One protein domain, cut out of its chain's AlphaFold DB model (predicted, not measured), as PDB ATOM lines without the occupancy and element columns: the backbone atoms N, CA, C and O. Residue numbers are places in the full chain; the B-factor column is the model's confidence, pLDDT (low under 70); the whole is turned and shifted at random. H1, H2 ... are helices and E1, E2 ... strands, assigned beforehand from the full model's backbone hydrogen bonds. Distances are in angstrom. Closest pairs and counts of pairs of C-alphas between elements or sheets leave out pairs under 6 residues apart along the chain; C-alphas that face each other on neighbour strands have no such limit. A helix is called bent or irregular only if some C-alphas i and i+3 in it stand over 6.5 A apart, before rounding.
ATOM      1  N   ALA A 101     -15.612  -6.400  32.574       90.06
ATOM      2  CA  ALA A 101     -16.973  -6.293  33.089       90.06
ATOM      3  C   ALA A 101     -16.982  -6.110  34.613       90.06
ATOM      4  O   ALA A 101     -17.741  -5.286  35.117       90.06
ATOM      5  N   VAL A 102     -16.107  -6.814  35.341       89.81
ATOM      6  CA  VAL A 102     -15.945  -6.636  36.796       89.81
ATOM      7  C   VAL A 102     -15.482  -5.217  37.124       89.81
ATOM      8  O   VAL A 102     -16.076  -4.566  37.978       89.81
ATOM      9  N   PHE A 103     -14.477  -4.703  36.412       88.44
ATOM     10  CA  PHE A 103     -13.992  -3.333  36.599       88.44
ATOM     11  C   PHE A 103     -15.041  -2.279  36.231       88.44
ATOM     12  O   PHE A 103     -15.141  -1.260  36.908       88.44
ATOM     13  N   TRP A 104     -15.858  -2.524  35.206       90.81
ATOM     14  CA  TRP A 104     -16.970  -1.639  34.857       90.81
ATOM     15  C   TRP A 104     -18.042  -1.600  35.942       90.81
ATOM     16  O   TRP A 104     -18.464  -0.516  36.342       90.81
ATOM     17  N   LEU A 105     -18.442  -2.762  36.467       89.56
ATOM     18  CA  LEU A 105     -19.370  -2.842  37.594       89.56
ATOM     19  C   LEU A 105     -18.800  -2.136  38.826       89.56
ATOM     20  O   LEU A 105     -19.483  -1.312  39.425       89.56
ATOM     21  N   ALA A 106     -17.525  -2.367  39.141       88.38
ATOM     22  CA  ALA A 106     -16.867  -1.698  40.253       88.38
ATOM     23  C   ALA A 106     -16.815  -0.174  40.068       88.38
ATOM     24  O   ALA A 106     -17.076   0.563  41.013       88.38
ATOM     25  N   ALA A 107     -16.534   0.320  38.859       90.88
ATOM     26  CA  ALA A 107     -16.569   1.750  38.572       90.88
ATOM     27  C   ALA A 107     -17.974   2.326  38.794       90.88
ATOM     28  O   ALA A 107     -18.113   3.383  39.413       90.88
ATOM     29  N   ARG A 108     -19.015   1.611  38.342       92.44
ATOM     30  CA  ARG A 108     -20.416   2.004  38.543       92.44
ATOM     31  C   ARG A 108     -20.801   2.042  40.017       92.44
ATOM     32  O   ARG A 108     -21.517   2.954  40.417       92.44
ATOM     33  N   ASP A 109     -20.321   1.107  40.823       89.56
ATOM     34  CA  ASP A 109     -20.562   1.135  42.264       89.56
ATOM     35  C   ASP A 109     -19.813   2.306  42.915       89.56
ATOM     36  O   ASP A 109     -20.404   3.077  43.670       89.56
ATOM     37  N   LEU A 110     -18.541   2.509  42.550       89.56
ATOM     38  CA  LEU A 110     -17.705   3.585  43.080       89.56
ATOM     39  C   LEU A 110     -18.293   4.968  42.797       89.56
ATOM     40  O   LEU A 110     -18.410   5.769  43.721       89.56
ATOM     41  N   ILE A 111     -18.693   5.278  41.560       92.44
ATOM     42  CA  ILE A 111     -19.217   6.616  41.232       92.44
ATOM     43  C   ILE A 111     -20.513   6.946  41.990       92.44
ATOM     44  O   ILE A 111     -20.789   8.115  42.254       92.44
ATOM     45  N   ASN A 112     -21.273   5.924  42.393       92.00
ATOM     46  CA  ASN A 112     -22.511   6.071  43.155       92.00
ATOM     47  C   ASN A 112     -22.300   6.140  44.677       92.00
ATOM     48  O   ASN A 112     -23.270   6.356  45.408       92.00
ATOM     49  N   LEU A 113     -21.066   5.995  45.173       89.50
ATOM     50  CA  LEU A 113     -20.776   6.184  46.594       89.50
ATOM     51  C   LEU A 113     -21.107   7.622  47.040       89.50
ATOM     52  O   LEU A 113     -20.870   8.567  46.280       89.50
ATOM     53  N   PRO A 114     -21.581   7.829  48.286       92.44
ATOM     54  CA  PRO A 114     -21.922   9.162  48.794       92.44
ATOM     55  C   PRO A 114     -20.777  10.181  48.698       92.44
ATOM     56  O   PRO A 114     -21.001  11.340  48.363       92.44
ATOM     57  N   GLU A 115     -19.536   9.745  48.922       89.69
ATOM     58  CA  GLU A 115     -18.327  10.576  48.785       89.69
ATOM     59  C   GLU A 115     -18.077  11.075  47.353       89.69
ATOM     60  O   GLU A 115     -17.363  12.052  47.145       89.69
ATOM     61  N   ASN A 116     -18.671  10.409  46.363       92.50
ATOM     62  CA  ASN A 116     -18.567  10.737  44.950       92.50
ATOM     63  C   ASN A 116     -19.826  11.437  44.441       92.50
ATOM     64  O   ASN A 116     -20.013  11.545  43.235       92.50
ATOM     65  N   ALA A 117     -20.697  11.944  45.323       94.00
ATOM     66  CA  ALA A 117     -21.943  12.604  44.929       94.00
ATOM     67  C   ALA A 117     -21.738  13.771  43.944       94.00
ATOM     68  O   ALA A 117     -22.583  13.986  43.080       94.00
ATOM     69  N   ALA A 118     -20.612  14.485  44.053       94.62
ATOM     70  CA  ALA A 118     -20.238  15.604  43.183       94.62
ATOM     71  C   ALA A 118     -19.321  15.210  42.003       94.62
ATOM     72  O   ALA A 118     -18.804  16.085  41.313       94.62
ATOM     73  N   VAL A 119     -19.069  13.913  41.800       94.75
ATOM     74  CA  VAL A 119     -18.216  13.393  40.725       94.75
ATOM     75  C   VAL A 119     -19.100  12.937  39.561       94.75
ATOM     76  O   VAL A 119     -19.826  11.947  39.660       94.75
ATOM     77  N   ASP A 120     -19.003  13.648  38.442       95.69
ATOM     78  CA  ASP A 120     -19.659  13.369  37.162       95.69
ATOM     79  C   ASP A 120     -18.883  12.370  36.296       95.69
ATOM     80  O   ASP A 120     -19.436  11.794  35.359       95.69
ATOM     81  N   SER A 121     -17.588  12.182  36.562       96.19
ATOM     82  CA  SER A 121     -16.770  11.207  35.837       96.19
ATOM     83  C   SER A 121     -15.606  10.671  36.653       96.19
ATOM     84  O   SER A 121     -14.908  11.411  37.351       96.19
ATOM     85  N   LEU A 122     -15.384   9.369  36.511       95.00
ATOM     86  CA  LEU A 122     -14.424   8.604  37.288       95.00
ATOM     87  C   LEU A 122     -13.664   7.638  36.387       95.00
ATOM     88  O   LEU A 122     -14.251   7.042  35.488       95.00
ATOM     89  N   ALA A 123     -12.379   7.448  36.660       94.06
ATOM     90  CA  ALA A 123     -11.592   6.385  36.052       94.06
ATOM     91  C   ALA A 123     -11.023   5.431  37.103       94.06
ATOM     92  O   ALA A 123     -10.733   5.838  38.225       94.06
ATOM     93  N   ILE A 124     -10.834   4.170  36.728       91.81
ATOM     94  CA  ILE A 124     -10.025   3.198  37.459       91.81
ATOM     95  C   ILE A 124      -8.805   2.884  36.601       91.81
ATOM     96  O   ILE A 124      -8.935   2.607  35.405       91.81
ATOM     97  N   ILE A 125      -7.630   2.908  37.219       89.19
ATOM     98  CA  ILE A 125      -6.404   2.356  36.644       89.19
ATOM     99  C   ILE A 125      -6.062   1.118  37.464       89.19
ATOM    100  O   ILE A 125      -5.908   1.221  38.670       89.19
ATOM    101  N   ASP A 126      -5.925  -0.031  36.823       85.75
ATOM    102  CA  ASP A 126      -5.452  -1.274  37.420       85.75
ATOM    103  C   ASP A 126      -4.078  -1.631  36.855       85.75
ATOM    104  O   ASP A 126      -3.891  -1.674  35.639       85.75
ATOM    105  N   LEU A 127      -3.115  -1.885  37.741       83.38
ATOM    106  CA  LEU A 127      -1.764  -2.316  37.408       83.38
ATOM    107  C   LEU A 127      -1.583  -3.726  37.953       83.38
ATOM    108  O   LEU A 127      -1.415  -3.935  39.150       83.38
ATOM    109  N   SER A 128      -1.608  -4.697  37.050       79.31
ATOM    110  CA  SER A 128      -1.505  -6.112  37.383       79.31
ATOM    111  C   SER A 128      -0.085  -6.639  37.167       79.31
ATOM    112  O   SER A 128       0.763  -6.021  36.512       79.31
ATOM    113  N   ALA A 129       0.152  -7.876  37.605       78.00
ATOM    114  CA  ALA A 129       1.394  -8.604  37.346       78.00
ATOM    115  C   ALA A 129       1.809  -8.599  35.860       78.00
ATOM    116  O   ALA A 129       2.990  -8.580  35.526       78.00
ATOM    117  N   SER A 130       0.848  -8.609  34.940       77.94
ATOM    118  CA  SER A 130       1.080  -8.940  33.526       77.94
ATOM    119  C   SER A 130       0.482  -7.922  32.554       77.94
ATOM    120  O   SER A 130       0.209  -8.249  31.399       77.94
ATOM    121  N   GLY A 131       0.207  -6.710  33.025       84.12
ATOM    122  CA  GLY A 131      -0.284  -5.602  32.218       84.12
ATOM    123  C   GLY A 131      -1.123  -4.646  33.048       84.12
ATOM    124  O   GLY A 131      -1.137  -4.735  34.272       84.12
ATOM    125  N   TYR A 132      -1.872  -3.786  32.376       84.88
ATOM    126  CA  TYR A 132      -2.762  -2.834  33.028       84.88
ATOM    127  C   TYR A 132      -4.122  -2.767  32.344       84.88
ATOM    128  O   TYR A 132      -4.250  -3.086  31.154       84.88
ATOM    129  N   LEU A 133      -5.121  -2.333  33.105       88.31
ATOM    130  CA  LEU A 133      -6.463  -2.031  32.633       88.31
ATOM    131  C   LEU A 133      -6.825  -0.600  33.032       88.31
ATOM    132  O   LEU A 133      -6.585  -0.184  34.156       88.31
ATOM    133  N   LEU A 134      -7.382   0.166  32.104       91.50
ATOM    134  CA  LEU A 134      -7.995   1.456  32.385       91.50
ATOM    135  C   LEU A 134      -9.463   1.375  32.001       91.50
ATOM    136  O   LEU A 134      -9.793   0.889  30.917       91.50
ATOM    137  N   ILE A 135     -10.320   1.887  32.872       93.75
ATOM    138  CA  ILE A 135     -11.728   2.091  32.563       93.75
ATOM    139  C   ILE A 135     -12.164   3.469  33.036       93.75
ATOM    140  O   ILE A 135     -11.840   3.870  34.148       93.75
ATOM    141  N   GLY A 136     -12.879   4.197  32.190       95.06
ATOM    142  CA  GLY A 136     -13.445   5.499  32.507       95.06
ATOM    143  C   GLY A 136     -14.943   5.485  32.309       95.06
ATOM    144  O   GLY A 136     -15.414   5.051  31.261       95.06
ATOM    145  N   ILE A 137     -15.687   5.981  33.292       96.31
ATOM    146  CA  ILE A 137     -17.138   6.102  33.205       96.31
ATOM    147  C   ILE A 137     -17.621   7.513  33.534       96.31
ATOM    148  O   ILE A 137     -16.958   8.277  34.245       96.31
ATOM    149  N   ASP A 138     -18.801   7.841  33.030       97.12
ATOM    150  CA  ASP A 138     -19.580   8.993  33.464       97.12
ATOM    151  C   ASP A 138     -20.569   8.632  34.587       97.12
ATOM    152  O   ASP A 138     -20.720   7.470  34.979       97.12
ATOM    153  N   ARG A 139     -21.280   9.645  35.087       95.81
ATOM    154  CA  ARG A 139     -22.311   9.524  36.127       95.81
ATOM    155  C   ARG A 139     -23.430   8.542  35.790       95.81
ATOM    156  O   ARG A 139     -24.016   7.959  36.695       95.81
ATOM    157  N   SER A 140     -23.742   8.365  34.509       96.31
ATOM    158  CA  SER A 140     -24.766   7.422  34.055       96.31
ATOM    159  C   SER A 140     -24.262   5.972  34.021       96.31
ATOM    160  O   SER A 140     -25.042   5.039  33.818       96.31
ATOM    161  N   GLY A 141     -22.963   5.767  34.259       94.19
ATOM    162  CA  GLY A 141     -22.302   4.472  34.212       94.19
ATOM    163  C   GLY A 141     -21.886   4.049  32.805       94.19
ATOM    164  O   GLY A 141     -21.514   2.889  32.621       94.19
ATOM    165  N   GLN A 142     -21.960   4.945  31.818       96.50
ATOM    166  CA  GLN A 142     -21.484   4.683  30.460       96.50
ATOM    167  C   GLN A 142     -19.984   4.933  30.364       96.50
ATOM    168  O   GLN A 142     -19.433   5.706  31.145       96.50
ATOM    169  N   LEU A 143     -19.322   4.272  29.408       95.62
ATOM    170  CA  LEU A 143     -17.914   4.538  29.134       95.62
ATOM    171  C   LEU A 143     -17.758   5.983  28.665       95.62
ATOM    172  O   LEU A 143     -18.348   6.390  27.667       95.62
ATOM    173  N   LYS A 144     -16.953   6.753  29.391       95.19
ATOM    174  CA  LYS A 144     -16.626   8.123  29.010       95.19
ATOM    175  C   LYS A 144     -15.442   8.099  28.053       95.19
ATOM    176  O   LYS A 144     -14.431   7.465  28.351       95.19
ATOM    177  N   ASP A 145     -15.585   8.793  26.927       92.25
ATOM    178  CA  ASP A 145     -14.565   8.895  25.874       92.25
ATOM    179  C   ASP A 145     -14.070   7.521  25.377       92.25
ATOM    180  O   ASP A 145     -12.897   7.356  25.044       92.25
ATOM    181  N   ASP A 146     -14.957   6.515  25.386       91.06
ATOM    182  CA  ASP A 146     -14.659   5.114  25.059       91.06
ATOM    183  C   ASP A 146     -13.458   4.531  25.832       91.06
ATOM    184  O   ASP A 146     -12.762   3.626  25.355       91.06
ATOM    185  N   LEU A 147     -13.199   5.027  27.051       92.69
ATOM    186  CA  LEU A 147     -12.072   4.574  27.856       92.69
ATOM    187  C   LEU A 147     -12.339   3.180  28.435       92.69
ATOM    188  O   LEU A 147     -12.777   3.020  29.572       92.69
ATOM    189  N   LEU A 148     -11.999   2.166  27.651       93.06
ATOM    190  CA  LEU A 148     -11.766   0.801  28.093       93.06
ATOM    191  C   LEU A 148     -10.501   0.291  27.409       93.06
ATOM    192  O   LEU A 148     -10.512  -0.110  26.246       93.06
ATOM    193  N   LEU A 149      -9.393   0.299  28.138       90.81
ATOM    194  CA  LEU A 149      -8.099  -0.110  27.612       90.81
ATOM    195  C   LEU A 149      -7.544  -1.244  28.455       90.81
ATOM    196  O   LEU A 149      -7.165  -1.045  29.600       90.81
ATOM    197  N   ALA A 150      -7.420  -2.423  27.854       86.50
ATOM    198  CA  ALA A 150      -6.668  -3.531  28.423       86.50
ATOM    199  C   ALA A 150      -5.371  -3.716  27.630       86.50
ATOM    200  O   ALA A 150      -5.405  -3.953  26.421       86.50
ATOM    201  N   ASN A 151      -4.221  -3.647  28.301       79.06
ATOM    202  CA  ASN A 151      -2.931  -3.956  27.689       79.06
ATOM    203  C   ASN A 151      -2.324  -5.231  28.295       79.06
ATOM    204  O   ASN A 151      -1.510  -5.150  29.214       79.06
ATOM    205  N   PRO A 152      -2.680  -6.421  27.778       64.50
ATOM    206  CA  PRO A 152      -2.133  -7.680  28.269       64.50
ATOM    207  C   PRO A 152      -0.820  -8.086  27.581       64.50
ATOM    208  O   PRO A 152      -0.275  -9.133  27.913       64.50
ATOM    209  N   ARG A 153      -0.346  -7.331  26.575       67.44
ATOM    210  CA  ARG A 153       0.697  -7.790  25.635       67.44
ATOM    211  C   ARG A 153       2.093  -7.252  25.932       67.44
ATOM    212  O   ARG A 153       3.050  -7.667  25.285       67.44
ATOM    213  N   CYS A 154       2.225  -6.327  26.878       68.94
ATOM    214  CA  CYS A 154       3.503  -5.725  27.233       68.94
ATOM    215  C   CYS A 154       3.790  -5.943  28.718       68.94
ATOM    216  O   CYS A 154       2.969  -5.593  29.556       68.94
ATOM    217  N   GLY A 155       4.969  -6.485  29.038       66.06
ATOM    218  CA  GLY A 155       5.452  -6.547  30.423       66.06
ATOM    219  C   GLY A 155       5.897  -5.184  30.967       66.06
ATOM    220  O   GLY A 155       6.140  -5.048  32.156       66.06
ATOM    221  N   ALA A 156       6.022  -4.160  30.118       66.81
ATOM    222  CA  ALA A 156       6.264  -2.804  30.594       66.81
ATOM    223  C   ALA A 156       5.004  -2.263  31.288       66.81
ATOM    224  O   ALA A 156       3.905  -2.349  30.738       66.81
ATOM    225  N   GLY A 157       5.173  -1.679  32.468       64.50
ATOM    226  CA  GLY A 157       4.092  -1.209  33.326       64.50
ATOM    227  C   GLY A 157       3.393  -2.331  34.092       64.50
ATOM    228  O   GLY A 157       2.242  -2.150  34.476       64.50
ATOM    229  N   SER A 158       4.040  -3.491  34.269       73.38
ATOM    230  CA  SER A 158       3.467  -4.643  34.972       73.38
ATOM    231  C   SER A 158       4.321  -5.117  36.148       73.38
ATOM    232  O   SER A 158       5.543  -4.950  36.147       73.38
ATOM    233  N   GLY A 159       3.674  -5.772  37.118       76.44
ATOM    234  CA  GLY A 159       4.333  -6.310  38.316       76.44
ATOM    235  C   GLY A 159       5.498  -7.255  38.004       76.44
ATOM    236  O   GLY A 159       6.576  -7.066  38.538       76.44
ATOM    237  N   ILE A 160       5.370  -8.157  37.023       80.25
ATOM    238  CA  ILE A 160       6.451  -9.083  36.622       80.25
ATOM    239  C   ILE A 160       7.732  -8.344  36.206       80.25
ATOM    240  O   ILE A 160       8.838  -8.844  36.415       80.25
ATOM    241  N   ASN A 161       7.620  -7.176  35.569       78.94
ATOM    242  CA  ASN A 161       8.808  -6.404  35.217       78.94
ATOM    243  C   ASN A 161       9.427  -5.726  36.440       78.94
ATOM    244  O   ASN A 161      10.651  -5.686  36.541       78.94
ATOM    245  N   LEU A 162       8.597  -5.246  37.368       81.31
ATOM    246  CA  LEU A 162       9.058  -4.714  38.647       81.31
ATOM    247  C   LEU A 162       9.741  -5.804  39.478       81.31
ATOM    248  O   LEU A 162      10.869  -5.596  39.907       81.31
ATOM    249  N   ASP A 163       9.163  -6.999  39.577       83.00
ATOM    250  CA  ASP A 163       9.753  -8.137  40.291       83.00
ATOM    251  C   ASP A 163      11.141  -8.488  39.749       83.00
ATOM    252  O   ASP A 163      12.076  -8.723  40.510       83.00
ATOM    253  N   ARG A 164      11.322  -8.463  38.422       82.94
ATOM    254  CA  ARG A 164      12.642  -8.679  37.807       82.94
ATOM    255  C   ARG A 164      13.647  -7.608  38.215       82.94
ATOM    256  O   ARG A 164      14.814  -7.931  38.419       82.94
ATOM    257  N   VAL A 165      13.225  -6.344  38.284       85.94
ATOM    258  CA  VAL A 165      14.078  -5.244  38.758       85.94
ATOM    259  C   VAL A 165      14.456  -5.477  40.216       85.94
ATOM    260  O   VAL A 165      15.642  -5.471  40.529       85.94
ATOM    261  N   LEU A 166      13.481  -5.762  41.079       88.25
ATOM    262  CA  LEU A 166      13.691  -6.026  42.501       88.25
ATOM    263  C   LEU A 166      14.664  -7.196  42.726       88.25
ATOM    264  O   LEU A 166      15.673  -7.037  43.412       88.25
ATOM    265  N   GLN A 167      14.469  -8.317  42.023       87.88
ATOM    266  CA  GLN A 167      15.383  -9.466  42.048       87.88
ATOM    267  C   GLN A 167      16.815  -9.088  41.655       87.88
ATOM    268  O   GLN A 167      17.771  -9.479  42.320       87.88
ATOM    269  N   LYS A 168      16.982  -8.302  40.585       87.75
ATOM    270  CA  LYS A 168      18.298  -7.831  40.121       87.75
ATOM    271  C   LYS A 168      18.962  -6.868  41.105       87.75
ATOM    272  O   LYS A 168      20.189  -6.801  41.164       87.75
ATOM    273  N   LEU A 169      18.169  -6.114  41.860       86.81
ATOM    274  CA  LEU A 169      18.654  -5.205  42.892       86.81
ATOM    275  C   LEU A 169      18.904  -5.905  44.235       86.81
ATOM    276  O   LEU A 169      19.538  -5.281  45.086       86.81
ATOM    277  N   ALA A 170      18.500  -7.177  44.366       89.88
ATOM    278  CA  ALA A 170      18.448  -7.941  45.612       89.88
ATOM    279  C   ALA A 170      17.577  -7.252  46.677       89.88
ATOM    280  O   ALA A 170      17.980  -7.130  47.826       89.88
ATOM    281  N   VAL A 171      16.407  -6.777  46.247       88.94
ATOM    282  CA  VAL A 171      15.383  -6.127  47.073       88.94
ATOM    283  C   VAL A 171      14.127  -6.995  47.030       88.94
ATOM    284  O   VAL A 171      13.739  -7.480  45.966       88.94
ATOM    285  N   THR A 172      13.503  -7.219  48.175       86.31
ATOM    286  CA  THR A 172      12.212  -7.904  48.310       86.31
ATOM    287  C   THR A 172      11.057  -6.913  48.171       86.31
ATOM    288  O   THR A 172      11.250  -5.708  48.312       86.31
ATOM    289  N   SER A 173       9.842  -7.392  47.885       77.75
ATOM    290  CA  SER A 173       8.655  -6.524  47.798       77.75
ATOM    291  C   SER A 173       8.424  -5.720  49.076       77.75
ATOM    292  O   SER A 173       8.061  -4.554  49.000       77.75
ATOM    293  N   ASP A 174       8.676  -6.333  50.230       78.38
ATOM    294  CA  ASP A 174       8.372  -5.749  51.537       78.38
ATOM    295  C   ASP A 174       9.378  -4.647  51.910       78.38
ATOM    296  O   ASP A 174       9.033  -3.684  52.589       78.38
ATOM    297  N   GLU A 175      10.607  -4.731  51.394       85.62
ATOM    298  CA  GLU A 175      11.639  -3.702  51.566       85.62
ATOM    299  C   GLU A 175      11.383  -2.453  50.710       85.62
ATOM    300  O   GLU A 175      11.965  -1.402  50.976       85.62
ATOM    301  N   VAL A 176      10.528  -2.528  49.681       86.38
ATOM    302  CA  VAL A 176      10.241  -1.378  48.801       86.38
ATOM    303  C   VAL A 176       9.584  -0.242  49.583       86.38
ATOM    304  O   VAL A 176       9.976   0.913  49.415       86.38
ATOM    305  N   ASP A 177       8.626  -0.566  50.455       81.69
ATOM    306  CA  ASP A 177       7.923   0.410  51.293       81.69
ATOM    307  C   ASP A 177       8.864   1.137  52.255       81.69
ATOM    308  O   ASP A 177       8.760   2.355  52.415       81.69
ATOM    309  N   GLU A 178       9.826   0.421  52.835       87.25
ATOM    310  CA  GLU A 178      10.843   1.018  53.697       87.25
ATOM    311  C   GLU A 178      11.819   1.889  52.896       87.25
ATOM    312  O   GLU A 178      12.023   3.058  53.230       87.25
ATOM    313  N   LEU A 179      12.382   1.350  51.808       89.12
ATOM    314  CA  LEU A 179      13.393   2.025  50.984       89.12
ATOM    315  C   LEU A 179      12.914   3.353  50.427       89.12
ATOM    316  O   LEU A 179      13.696   4.285  50.247       89.12
ATOM    317  N   LEU A 180      11.635   3.410  50.100       89.12
ATOM    318  CA  LEU A 180      11.068   4.557  49.445       89.12
ATOM    319  C   LEU A 180      10.210   5.392  50.401       89.12
ATOM    320  O   LEU A 180       9.755   6.443  49.991       89.12
ATOM    321  N   GLY A 181      10.031   5.038  51.678       87.88
ATOM    322  CA  GLY A 181       9.077   5.693  52.590       87.88
ATOM    323  C   GLY A 181       9.059   7.237  52.580       87.88
ATOM    324  O   GLY A 181       7.989   7.837  52.672       87.88
ATOM    325  N   SER A 182      10.202   7.903  52.362       88.62
ATOM    326  CA  SER A 182      10.303   9.373  52.242       88.62
ATOM    327  C   SER A 182       9.576   9.981  51.035       88.62
ATOM    328  O   SER A 182       9.338  11.186  50.986       88.62
ATOM    329  N   TYR A 183       9.230   9.160  50.050       86.88
ATOM    330  CA  TYR A 183       8.517   9.538  48.839       86.88
ATOM    331  C   TYR A 183       7.002   9.306  48.970       86.88
ATOM    332  O   TYR A 183       6.307   9.495  47.975       86.88
ATOM    333  N   LEU A 184       6.459   8.901  50.125       83.06
ATOM    334  CA  LEU A 184       5.016   8.673  50.320       83.06
ATOM    335  C   LEU A 184       4.246   9.956  50.685       83.06
ATOM    336  O   LEU A 184       4.829  10.955  51.105       83.06
ATOM    337  N   GLY A 185       2.922   9.933  50.487       78.94
ATOM    338  CA  GLY A 185       1.985  10.982  50.922       78.94
ATOM    339  C   GLY A 185       2.229  12.371  50.323       78.94
ATOM    340  O   GLY A 185       3.016  12.544  49.388       78.94
ATOM    341  N   ASP A 186       1.565  13.398  50.844       80.75
ATOM    342  CA  ASP A 186       1.808  14.784  50.413       80.75
ATOM    343  C   ASP A 186       3.226  15.275  50.760       80.75
ATOM    344  O   ASP A 186       3.815  16.051  50.006       80.75
ATOM    345  N   GLU A 187       3.815  14.774  51.849       84.75
ATOM    346  CA  GLU A 187       5.151  15.157  52.326       84.75
ATOM    347  C   GLU A 187       6.261  14.758  51.338       84.75
ATOM    348  O   GLU A 187       7.161  15.547  51.049       84.75
ATOM    349  N   GLY A 188       6.163  13.570  50.736       85.75
ATOM    350  CA  GLY A 188       7.114  13.092  49.734       85.75
ATOM    351  C   GLY A 188       6.924  13.692  48.337       85.75
ATOM    352  O   GLY A 188       7.666  13.350  47.411       85.75
ATOM    353  N   ARG A 189       5.930  14.569  48.131       85.31
ATOM    354  CA  ARG A 189       5.552  15.060  46.797       85.31
ATOM    355  C   ARG A 189       6.691  15.776  46.084       85.31
ATOM    356  O   ARG A 189       6.914  15.528  44.901       85.31
ATOM    357  N   GLU A 190       7.420  16.640  46.783       88.81
ATOM    358  CA  GLU A 190       8.540  17.373  46.189       88.81
ATOM    359  C   GLU A 190       9.647  16.412  45.719       88.81
ATOM    360  O   GLU A 190      10.220  16.594  44.644       88.81
ATOM    361  N   GLN A 191       9.914  15.347  46.487       87.94
ATOM    362  CA  GLN A 191      10.867  14.306  46.095       87.94
ATOM    363  C   GLN A 191      10.377  13.580  44.841       87.94
ATOM    364  O   GLN A 191      11.115  13.475  43.862       87.94
ATOM    365  N   ARG A 192       9.100  13.172  44.815       88.56
ATOM    366  CA  ARG A 192       8.463  12.560  43.639       88.56
ATOM    367  C   ARG A 192       8.559  13.466  42.404       88.56
ATOM    368  O   ARG A 192       8.918  13.014  41.316       88.56
ATOM    369  N   GLU A 193       8.305  14.762  42.526       86.44
ATOM    370  CA  GLU A 193       8.402  15.687  41.390       86.44
ATOM    371  C   GLU A 193       9.829  15.764  40.811       86.44
ATOM    372  O   GLU A 193       9.974  15.834  39.588       86.44
ATOM    373  N   LYS A 194      10.868  15.633  41.650       89.94
ATOM    374  CA  LYS A 194      12.286  15.622  41.240       89.94
ATOM    375  C   LYS A 194      12.749  14.316  40.587       89.94
ATOM    376  O   LYS A 194      13.696  14.344  39.804       89.94
ATOM    377  N   VAL A 195      12.104  13.185  40.882       89.44
ATOM    378  CA  VAL A 195      12.450  11.885  40.279       89.44
ATOM    379  C   VAL A 195      12.290  11.962  38.760       89.44
ATOM    380  O   VAL A 195      11.228  12.331  38.253       89.44
ATOM    381  N   ILE A 196      13.325  11.605  38.008       88.69
ATOM    382  CA  ILE A 196      13.260  11.626  36.544       88.69
ATOM    383  C   ILE A 196      12.448  10.442  36.006       88.69
ATOM    384  O   ILE A 196      12.151   9.482  36.711       88.69
ATOM    385  N   VAL A 197      12.057  10.520  34.736       85.62
ATOM    386  CA  VAL A 197      11.419   9.404  34.030       85.62
ATOM    387  C   VAL A 197      12.427   8.846  33.041       85.62
ATOM    388  O   VAL A 197      12.935   9.584  32.197       85.62
ATOM    389  N   CYS A 198      12.700   7.551  33.140       81.88
ATOM    390  CA  CYS A 198      13.548   6.836  32.204       81.88
ATOM    391  C   CYS A 198      12.969   6.954  30.784       81.88
ATOM    392  O   CYS A 198      11.762   6.806  30.567       81.88
ATOM    393  N   ALA A 199      13.835   7.225  29.807       77.88
ATOM    394  CA  ALA A 199      13.432   7.343  28.408       77.88
ATOM    395  C   ALA A 199      13.002   5.990  27.806       77.88
ATOM    396  O   ALA A 199      12.244   5.952  26.828       77.88
ATOM    397  N   ASP A 200      13.462   4.882  28.396       77.06
ATOM    398  CA  ASP A 200      13.227   3.539  27.892       77.06
ATOM    399  C   ASP A 200      11.767   3.108  28.023       77.06
ATOM    400  O   ASP A 200      11.171   3.005  29.099       77.06
ATOM    401  N   ARG A 201      11.170   2.786  26.875       68.94
ATOM    402  CA  ARG A 201       9.766   2.358  26.804       68.94
ATOM    403  C   ARG A 201       9.600   0.876  27.146       68.94
ATOM    404  O   ARG A 201       8.568   0.486  27.691       68.94
ATOM    405  N   CYS A 202      10.608   0.056  26.850       79.44
ATOM    406  CA  CYS A 202      10.593  -1.380  27.116       79.44
ATOM    407  C   CYS A 202      11.043  -1.674  28.550       79.44
ATOM    408  O   CYS A 202      12.093  -1.193  28.967       79.44
ATOM    409  N   GLY A 203      10.298  -2.520  29.267       73.06
ATOM    410  CA  GLY A 203      10.638  -2.917  30.637       73.06
ATOM    411  C   GLY A 203      12.009  -3.598  30.758       73.06
ATOM    412  O   GLY A 203      12.720  -3.384  31.734       73.06
ATOM    413  N   VAL A 204      12.444  -4.329  29.721       77.94
ATOM    414  CA  VAL A 204      13.783  -4.946  29.681       77.94
ATOM    415  C   VAL A 204      14.881  -3.883  29.730       77.94
ATOM    416  O   VAL A 204      15.791  -3.999  30.547       77.94
ATOM    417  N   PHE A 205      14.778  -2.840  28.901       81.31
ATOM    418  CA  PHE A 205      15.760  -1.752  28.870       81.31
ATOM    419  C   PHE A 205      15.694  -0.907  30.140       81.31
ATOM    420  O   PHE A 205      16.736  -0.676  30.743       81.31
ATOM    421  N   ALA A 206      14.485  -0.590  30.620       78.00
ATOM    422  CA  ALA A 206      14.301   0.106  31.891       78.00
ATOM    423  C   ALA A 206      14.981  -0.645  33.049       78.00
ATOM    424  O   ALA A 206      15.723  -0.038  33.810       78.00
ATOM    425  N   SER A 207      14.841  -1.976  33.120       78.62
ATOM    426  CA  SER A 207      15.510  -2.774  34.155       78.62
ATOM    427  C   SER A 207      17.036  -2.719  34.074       78.62
ATOM    428  O   SER A 207      17.714  -2.740  35.098       78.62
ATOM    429  N   SER A 208      17.591  -2.666  32.862       82.50
ATOM    430  CA  SER A 208      19.034  -2.546  32.655       82.50
ATOM    431  C   SER A 208      19.537  -1.154  33.033       82.50
ATOM    432  O   SER A 208      20.613  -1.052  33.617       82.50
ATOM    433  N   ALA A 209      18.752  -0.109  32.757       84.19
ATOM    434  CA  ALA A 209      19.050   1.254  33.182       84.19
ATOM    435  C   ALA A 209      19.105   1.351  34.714       84.19
ATOM    436  O   ALA A 209      20.110   1.809  35.242       84.19
ATOM    437  N   THR A 210      18.128   0.789  35.436       85.00
ATOM    438  CA  THR A 210      18.127   0.778  36.912       85.00
ATOM    439  C   THR A 210      19.368   0.110  37.505       85.00
ATOM    440  O   THR A 210      19.951   0.595  38.473       85.00
ATOM    441  N   ILE A 211      19.787  -1.025  36.933       85.25
ATOM    442  CA  ILE A 211      21.003  -1.723  37.374       85.25
ATOM    443  C   ILE A 211      22.242  -0.874  37.077       85.25
ATOM    444  O   ILE A 211      23.147  -0.793  37.906       85.25
ATOM    445  N   SER A 212      22.295  -0.258  35.894       86.25
ATOM    446  CA  SER A 212      23.387   0.635  35.511       86.25
ATOM    447  C   SER A 212      23.495   1.813  36.477       86.25
ATOM    448  O   SER A 212      24.594   2.096  36.942       86.25
ATOM    449  N   ASP A 213      22.372   2.437  36.832       87.38
ATOM    450  CA  ASP A 213      22.306   3.549  37.781       87.38
ATOM    451  C   ASP A 213      22.887   3.149  39.144       87.38
ATOM    452  O   ASP A 213      23.791   3.815  39.655       87.38
ATOM    453  N   LYS A 214      22.459   1.999  39.690       85.44
ATOM    454  CA  LYS A 214      23.023   1.442  40.933       85.44
ATOM    455  C   LYS A 214      24.539   1.248  40.823       85.44
ATOM    456  O   LYS A 214      25.281   1.636  41.723       85.44
ATOM    457  N   ASN A 215      25.015   0.674  39.720       87.31
ATOM    458  CA  ASN A 215      26.443   0.414  39.509       87.31
ATOM    459  C   ASN A 215      27.273   1.694  39.313       87.31
ATOM    460  O   ASN A 215      28.478   1.678  39.552       87.31
ATOM    461  N   GLN A 216      26.645   2.797  38.901       90.75
ATOM    462  CA  GLN A 216      27.267   4.120  38.792       90.75
ATOM    463  C   GLN A 216      27.263   4.897  40.119       90.75
ATOM    464  O   GLN A 216      27.747   6.026  40.168       90.75
ATOM    465  N   GLY A 217      26.753   4.299  41.201       91.62
ATOM    466  CA  GLY A 217      26.719   4.905  42.531       91.62
ATOM    467  C   GLY A 217      25.501   5.793  42.787       91.62
ATOM    468  O   GLY A 217      25.503   6.538  43.767       91.62
ATOM    469  N   ILE A 218      24.462   5.728  41.945       91.12
ATOM    470  CA  ILE A 218      23.184   6.388  42.239       91.12
ATOM    471  C   ILE A 218      22.541   5.681  43.446       91.12
ATOM    472  O   ILE A 218      22.495   4.446  43.464       91.12
ATOM    473  N   PRO A 219      22.040   6.432  44.449       92.94
ATOM    474  CA  PRO A 219      21.332   5.859  45.590       92.94
ATOM    475  C   PRO A 219      20.202   4.911  45.168       92.94
ATOM    476  O   PRO A 219      19.470   5.172  44.210       92.94
ATOM    477  N   LEU A 220      20.083   3.784  45.877       91.38
ATOM    478  CA  LEU A 220      19.165   2.699  45.522       91.38
ATOM    479  C   LEU A 220      17.703   3.159  45.490       91.38
ATOM    480  O   LEU A 220      16.967   2.781  44.579       91.38
ATOM    481  N   ASP A 221      17.306   3.988  46.450       91.56
ATOM    482  CA  ASP A 221      15.978   4.591  46.539       91.56
ATOM    483  C   ASP A 221      15.678   5.457  45.305       91.56
ATOM    484  O   ASP A 221      14.630   5.304  44.681       91.56
ATOM    485  N   ILE A 222      16.631   6.285  44.863       91.00
ATOM    486  CA  ILE A 222      16.480   7.143  43.678       91.00
ATOM    487  C   ILE A 222      16.352   6.299  42.402       91.00
ATOM    488  O   ILE A 222      15.482   6.563  41.561       91.00
ATOM    489  N   ALA A 223      17.200   5.278  42.241       90.62
ATOM    490  CA  ALA A 223      17.163   4.383  41.083       90.62
ATOM    491  C   ALA A 223      15.838   3.596  41.024       90.62
ATOM    492  O   ALA A 223      15.199   3.483  39.967       90.62
ATOM    493  N   LEU A 224      15.380   3.097  42.173       89.75
ATOM    494  CA  LEU A 224      14.125   2.362  42.282       89.75
ATOM    495  C   LEU A 224      12.910   3.275  42.047       89.75
ATOM    496  O   LEU A 224      12.048   2.930  41.236       89.75
ATOM    497  N   ALA A 225      12.877   4.468  42.650       90.38
ATOM    498  CA  ALA A 225      11.822   5.462  42.445       90.38
ATOM    499  C   ALA A 225      11.708   5.883  40.973       90.38
ATOM    500  O   ALA A 225      10.606   5.951  40.425       90.38
ATOM    501  N   THR A 226      12.844   6.107  40.302       89.44
ATOM    502  CA  THR A 226      12.905   6.415  38.862       89.44
ATOM    503  C   THR A 226      12.254   5.311  38.039       89.44
ATOM    504  O   THR A 226      11.454   5.575  37.137       89.44
ATOM    505  N   THR A 227      12.543   4.058  38.380       87.25
ATOM    506  CA  THR A 227      12.013   2.890  37.673       87.25
ATOM    507  C   THR A 227      10.511   2.743  37.884       87.25
ATOM    508  O   THR A 227       9.764   2.673  36.908       87.25
ATOM    509  N   LEU A 228      10.049   2.783  39.136       86.12
ATOM    510  CA  LEU A 228       8.628   2.686  39.477       86.12
ATOM    511  C   LEU A 228       7.818   3.813  38.834       86.12
ATOM    512  O   LEU A 228       6.828   3.540  38.153       86.12
ATOM    513  N   LYS A 229       8.279   5.067  38.951       86.50
ATOM    514  CA  LYS A 229       7.658   6.224  38.288       86.50
ATOM    515  C   LYS A 229       7.528   5.987  36.785       86.50
ATOM    516  O   LYS A 229       6.475   6.240  36.200       86.50
ATOM    517  N   SER A 230       8.586   5.486  36.152       85.94
ATOM    518  CA  SER A 230       8.616   5.254  34.707       85.94
ATOM    519  C   SER A 230       7.653   4.159  34.266       85.94
ATOM    520  O   SER A 230       6.983   4.324  33.247       85.94
ATOM    521  N   GLU A 231       7.554   3.062  35.015       82.88
ATOM    522  CA  GLU A 231       6.636   1.969  34.699       82.88
ATOM    523  C   GLU A 231       5.169   2.367  34.929       82.88
ATOM    524  O   GLU A 231       4.340   2.156  34.042       82.88
ATOM    525  N   VAL A 232       4.849   3.030  36.046       82.12
ATOM    526  CA  VAL A 232       3.482   3.483  36.368       82.12
ATOM    527  C   VAL A 232       2.983   4.517  35.357       82.12
ATOM    528  O   VAL A 232       1.869   4.411  34.835       82.12
ATOM    529  N   LEU A 233       3.826   5.488  34.986       85.25
ATOM    530  CA  LEU A 233       3.442   6.532  34.033       85.25
ATOM    531  C   LEU A 233       3.109   5.998  32.635       85.25
ATOM    532  O   LEU A 233       2.413   6.685  31.887       85.25
ATOM    533  N   LYS A 234       3.555   4.793  32.257       82.81
ATOM    534  CA  LYS A 234       3.165   4.178  30.975       82.81
ATOM    535  C   LYS A 234       1.665   3.910  30.912       82.81
ATOM    536  O   LYS A 234       1.083   4.083  29.841       82.81
ATOM    537  N   ALA A 235       1.060   3.518  32.032       83.81
ATOM    538  CA  ALA A 235      -0.380   3.341  32.152       83.81
ATOM    539  C   ALA A 235      -1.081   4.686  32.369       83.81
ATOM    540  O   ALA A 235      -2.013   5.003  31.638       83.81
ATOM    541  N   CYS A 236      -0.592   5.528  33.289       85.25
ATOM    542  CA  CYS A 236      -1.240   6.812  33.585       85.25
ATOM    543  C   CYS A 236      -1.315   7.744  32.368       85.25
ATOM    544  O   CYS A 236      -2.311   8.431  32.194       85.25
ATOM    545  N   LYS A 237      -0.320   7.732  31.471       86.69
ATOM    546  CA  LYS A 237      -0.348   8.518  30.220       86.69
ATOM    547  C   LYS A 237      -1.411   8.059  29.212       86.69
ATOM    548  O   LYS A 237      -1.576   8.707  28.183       86.69
ATOM    549  N   LYS A 238      -2.070   6.920  29.446       87.56
ATOM    550  CA  LYS A 238      -3.213   6.451  28.648       87.56
ATOM    551  C   LYS A 238      -4.543   7.002  29.149       87.56
ATOM    552  O   LYS A 238      -5.532   6.880  28.440       87.56
ATOM    553  N   LEU A 239      -4.564   7.586  30.343       88.50
ATOM    554  CA  LEU A 239      -5.725   8.292  30.845       88.50
ATOM    555  C   LEU A 239      -5.771   9.679  30.194       88.50
ATOM    556  O   LEU A 239      -4.823  10.455  30.314       88.50
ATOM    557  N   HIS A 240      -6.856   9.963  29.482       84.06
ATOM    558  CA  HIS A 240      -7.104  11.274  28.888       84.06
ATOM    559  C   HIS A 240      -7.561  12.274  29.960       84.06
ATOM    560  O   HIS A 240      -8.061  11.883  31.016       84.06
ATOM    561  N   ASP A 241      -7.405  13.569  29.685       85.69
ATOM    562  CA  ASP A 241      -7.934  14.619  30.556       85.69
ATOM    563  C   ASP A 241      -9.470  14.554  30.641       85.69
ATOM    564  O   ASP A 241     -10.141  14.059  29.738       85.69
ATOM    565  N   GLY A 242     -10.039  15.109  31.714       88.44
ATOM    566  CA  GLY A 242     -11.488  15.293  31.853       88.44
ATOM    567  C   GLY A 242     -12.173  14.370  32.860       88.44
ATOM    568  O   GLY A 242     -13.348  14.584  33.145       88.44
ATOM    569  N   PHE A 243     -11.473  13.397  33.442       91.94
ATOM    570  CA  PHE A 243     -11.965  12.648  34.604       91.94
ATOM    571  C   PHE A 243     -11.756  13.458  35.886       91.94
ATOM    572  O   PHE A 243     -10.659  13.954  36.134       91.94
ATOM    573  N   GLN A 244     -12.801  13.600  36.704       93.00
ATOM    574  CA  GLN A 244     -12.723  14.365  37.957       93.00
ATOM    575  C   GLN A 244     -12.102  13.554  39.091       93.00
ATOM    576  O   GLN A 244     -11.499  14.135  39.986       93.00
ATOM    577  N   LYS A 245     -12.243  12.225  39.069       91.62
ATOM    578  CA  LYS A 245     -11.649  11.341  40.074       91.62
ATOM    579  C   LYS A 245     -11.015  10.124  39.419       91.62
ATOM    580  O   LYS A 245     -11.551   9.575  38.460       91.62
ATOM    581  N   VAL A 246      -9.879   9.692  39.954       89.88
ATOM    582  CA  VAL A 246      -9.185   8.482  39.508       89.88
ATOM    583  C   VAL A 246      -8.971   7.597  40.720       89.88
ATOM    584  O   VAL A 246      -8.382   8.033  41.707       89.88
ATOM    585  N   TYR A 247      -9.459   6.367  40.647       85.12
ATOM    586  CA  TYR A 247      -9.187   5.341  41.636       85.12
ATOM    587  C   TYR A 247      -7.975   4.520  41.185       85.12
ATOM    588  O   TYR A 247      -7.951   4.030  40.048       85.12
ATOM    589  N   PRO A 248      -6.952   4.388  42.041       67.88
ATOM    590  CA  PRO A 248      -5.791   3.579  41.728       67.88
ATOM    591  C   PRO A 248      -6.096   2.069  41.849       67.88
ATOM    592  O   PRO A 248      -7.183   1.690  42.310       67.88
ATOM    593  N   PRO A 249      -5.142   1.204  41.449       57.19
ATOM    594  CA  PRO A 249      -5.323  -0.246  41.471       57.19
ATOM    595  C   PRO A 249      -5.776  -0.754  42.847       57.19
ATOM    596  O   PRO A 249      -5.369  -0.236  43.883       57.19
ATOM    597  N   GLY A 250      -6.644  -1.766  42.879       52.38
ATOM    598  CA  GLY A 250      -7.077  -2.398  44.133       52.38
ATOM    599  C   GLY A 250      -8.119  -1.650  44.975       52.38
ATOM    600  O   GLY A 250      -8.594  -2.217  45.958       52.38
ATOM    601  N   ALA A 251      -8.528  -0.432  44.598       36.00
ATOM    602  CA  ALA A 251      -9.621   0.274  45.277       36.00
ATOM    603  C   ALA A 251     -11.002  -0.348  44.993       36.00
ATOM    604  O   ALA A 251     -11.890  -0.349  45.844       36.00
ATOM    605  N   SER A 252     -11.166  -0.956  43.816       37.59
ATOM    606  CA  SER A 252     -12.138  -2.023  43.608       37.59
ATOM    607  C   SER A 252     -11.528  -3.289  44.193       37.59
ATOM    608  O   SER A 252     -10.443  -3.685  43.776       37.59
ATOM    609  N   SER A 253     -12.186  -3.915  45.158       36.66
ATOM    610  CA  SER A 253     -11.661  -4.964  46.042       36.66
ATOM    611  C   SER A 253     -11.256  -6.307  45.383       36.66
ATOM    612  O   SER A 253     -11.215  -7.342  46.041       36.66
ATOM    613  N   ALA A 254     -10.898  -6.292  44.100       37.28
ATOM    614  CA  ALA A 254     -10.686  -7.427  43.218       37.28
ATOM    615  C   ALA A 254      -9.259  -7.525  42.633       37.28
ATOM    616  O   ALA A 254      -9.150  -7.999  41.517       37.28
ATOM    617  N   GLY A 255      -8.181  -7.079  43.307       38.81
ATOM    618  CA  GLY A 255      -6.834  -7.386  42.767       38.81
ATOM    619  C   GLY A 255      -5.586  -6.650  43.275       38.81
ATOM    620  O   GLY A 255      -4.614  -6.563  42.529       38.81
ATOM    621  N   ALA A 256      -5.542  -6.102  44.495       36.66
ATOM    622  CA  ALA A 256      -4.308  -5.452  44.963       36.66
ATOM    623  C   ALA A 256      -3.170  -6.471  45.199       36.66
ATOM    624  O   ALA A 256      -3.358  -7.449  45.921       36.66
ATOM    625  N   MET A 257      -1.979  -6.206  44.647       35.53
ATOM    626  CA  MET A 257      -0.731  -6.834  45.100       35.53
ATOM    627  C   MET A 257      -0.331  -6.259  46.472       35.53
ATOM    628  O   MET A 257      -0.260  -5.032  46.599       35.53
ATOM    629  N   PRO A 258      -0.047  -7.092  47.489       35.38
ATOM    630  CA  PRO A 258       0.562  -6.638  48.739       35.38
ATOM    631  C   PRO A 258       1.959  -6.040  48.485       35.38
ATOM    632  O   PRO A 258       2.673  -6.512  47.603       35.38
ATOM    633  N   GLY A 259       2.342  -4.997  49.229       33.03
ATOM    634  CA  GLY A 259       3.724  -4.479  49.314       33.03
ATOM    635  C   GLY A 259       4.211  -3.521  48.211       33.03
ATOM    636  O   GLY A 259       5.160  -2.785  48.422       33.03
ATOM    637  N   ILE A 260       3.567  -3.466  47.036       36.25
ATOM    638  CA  ILE A 260       3.909  -2.485  45.965       36.25
ATOM    639  C   ILE A 260       2.807  -1.421  45.802       36.25
ATOM    640  O   ILE A 260       3.006  -0.345  45.236       36.25
ATOM    641  N   ALA A 261       1.629  -1.726  46.340       33.66
ATOM    642  CA  ALA A 261       0.436  -0.899  46.351       33.66
ATOM    643  C   ALA A 261       0.697   0.577  46.756       33.66
ATOM    644  O   ALA A 261       0.397   1.460  45.950       33.66
ATOM    645  N   PRO A 262       1.315   0.898  47.911       34.09
ATOM    646  CA  PRO A 262       1.395   2.282  48.402       34.09
ATOM    647  C   PRO A 262       2.133   3.250  47.454       34.09
ATOM    648  O   PRO A 262       1.736   4.407  47.296       34.09
ATOM    649  N   TRP A 263       3.147   2.755  46.738       30.91
ATOM    650  CA  TRP A 263       3.996   3.501  45.793       30.91
ATOM    651  C   TRP A 263       3.272   4.031  44.568       30.91
ATOM    652  O   TRP A 263       3.559   5.115  44.050       30.91
ATOM    653  N   ILE A 264       2.328   3.235  44.085       37.84
ATOM    654  CA  ILE A 264       1.522   3.549  42.913       37.84
ATOM    655  C   ILE A 264       0.418   4.549  43.302       37.84
ATOM    656  O   ILE A 264      -0.065   5.297  42.450       37.84
ATOM    657  N   TYR A 265       0.034   4.595  44.584       42.06
ATOM    658  CA  TYR A 265      -1.213   5.209  45.047       42.06
ATOM    659  C   TYR A 265      -1.079   6.661  45.539       42.06
ATOM    660  O   TYR A 265      -2.076   7.375  45.544       42.06
ATOM    661  N   CYS A 266       0.127   7.161  45.842       30.44
ATOM    662  CA  CYS A 266       0.350   8.556  46.284       30.44
ATOM    663  C   CYS A 266       0.584   9.568  45.137       30.44
ATOM    664  O   CYS A 266       1.349  10.531  45.250       30.44
ATOM    665  N   ALA A 267      -0.052   9.363  43.990       29.94
ATOM    666  CA  ALA A 267       0.277  10.056  42.757       29.94
ATOM    667  C   ALA A 267      -0.690  11.185  42.356       29.94
ATOM    668  O   ALA A 267      -1.667  10.922  41.658       29.94
TER     669      ALA A 267
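AT A GLANCE: This is residues 101 to 267 of the 290 residues of an uncharacterized protein of Solemya velesiana gill symbiont (UniProt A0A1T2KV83). Two lobes lie end to end along the longest axis: a small sheet, E3 E2 E1 E4, with H1 packed over one face, and a helical lobe in which H2, H5 and H6 run side by side as a bundle, with H3 and H4 across H6. H6 reaches from the helical lobe to the sheet, which its residues 231 to 236 graze. The printed part has 167 residues, with seven named helices and four named strands in the order H1 E1 E2 E3 H2 H3 H4 H5 H6 E4 H7; the class is mixed, helices and strands. The sheet is mixed; in it E1 E2 E3 form a meander, each strand the antiparallel neighbour of the one before. The whole is compact, with a radius of gyration of the C-alphas of 16.4 A and spans of 52 by 35 by 26 A.

IN THESE COORDINATES: Start in the sheet at C-alpha 121, (-16.770, 11.207, 35.837), where E1, residues 121 to 128, begins its 23.1 A. E2, residues 131 to 138, covers 24.2 A, and E3, residues 143 to 151, bends by 86 degrees at residue 146. E4 is residues 245 to 247. H1, residues 101 to 111, begins at (-16.973, -6.293, 33.089). Look next for H2, residues 159 to 169, H3, residues 173 to 183, H4, residues 189 to 194, and H5, residues 203 to 215, which is 18.4 A long. H6, residues 220 to 236, runs 24.0 A to C-alpha 236 at (-1.240, 6.812, 33.585); H7 is residues 261 to 265.

HOW THE PARTS SIT: In the hairpin E1 and E2, find N 124 and O 135 at 2.8 A; in the hairpin E2 and E3, N 134 and O 149 at 2.8 A. E4 is parallel to E1, with N 247 and O 123 at 2.8 A. H1 is on the sheet, making two layers, helix over sheet, at a height of 8.6 A, over E2 and E1. H5 and H6, a helical hairpin, touch at a shallow tilt of 18 degrees, closest at the C-alphas of Thr 210 and Ala 223, 5.6 A. H5 also touches H2, closest at the C-alphas of Val 165 and Ser 207, 5.4 A. H6, with residues 220 to 225 alone, touches H3 about perpendicular, at 88 degrees, closest at the C-alphas of Leu 180 and Asp 221, 5.7 A. H3 and H4 touch only at the corner, closest at the C-alphas of Tyr 183 and Gln 191, 6.0 A. H6, with residues 228 to 232 alone, only just touches H7, with 3 pairs of C-alphas within 8 A, the closest being those of Val 232 and Ile 264, 6.8 A. Every O i to N i+4 pair is within hydrogen-bond range in H1, H2, H4, H5 and H7, but 11 of 13 in H6 and 3 of 7 in H3, where 5 of 8 O i to N i+3 pairs are; H3 is irregular, with C-alphas 179 and 182 8.1 A apart.

THE WHOLE: The C-alphas farthest apart, those of Ser 140 and Gln 216, are 52.4 A apart. The printed part has no cut, and the link from E4 to H7, residues 248 to 260, is long. Look to the B-factor column for pLDDT: it is under 70 at residues 152 to 157, 201 and 248 to 267.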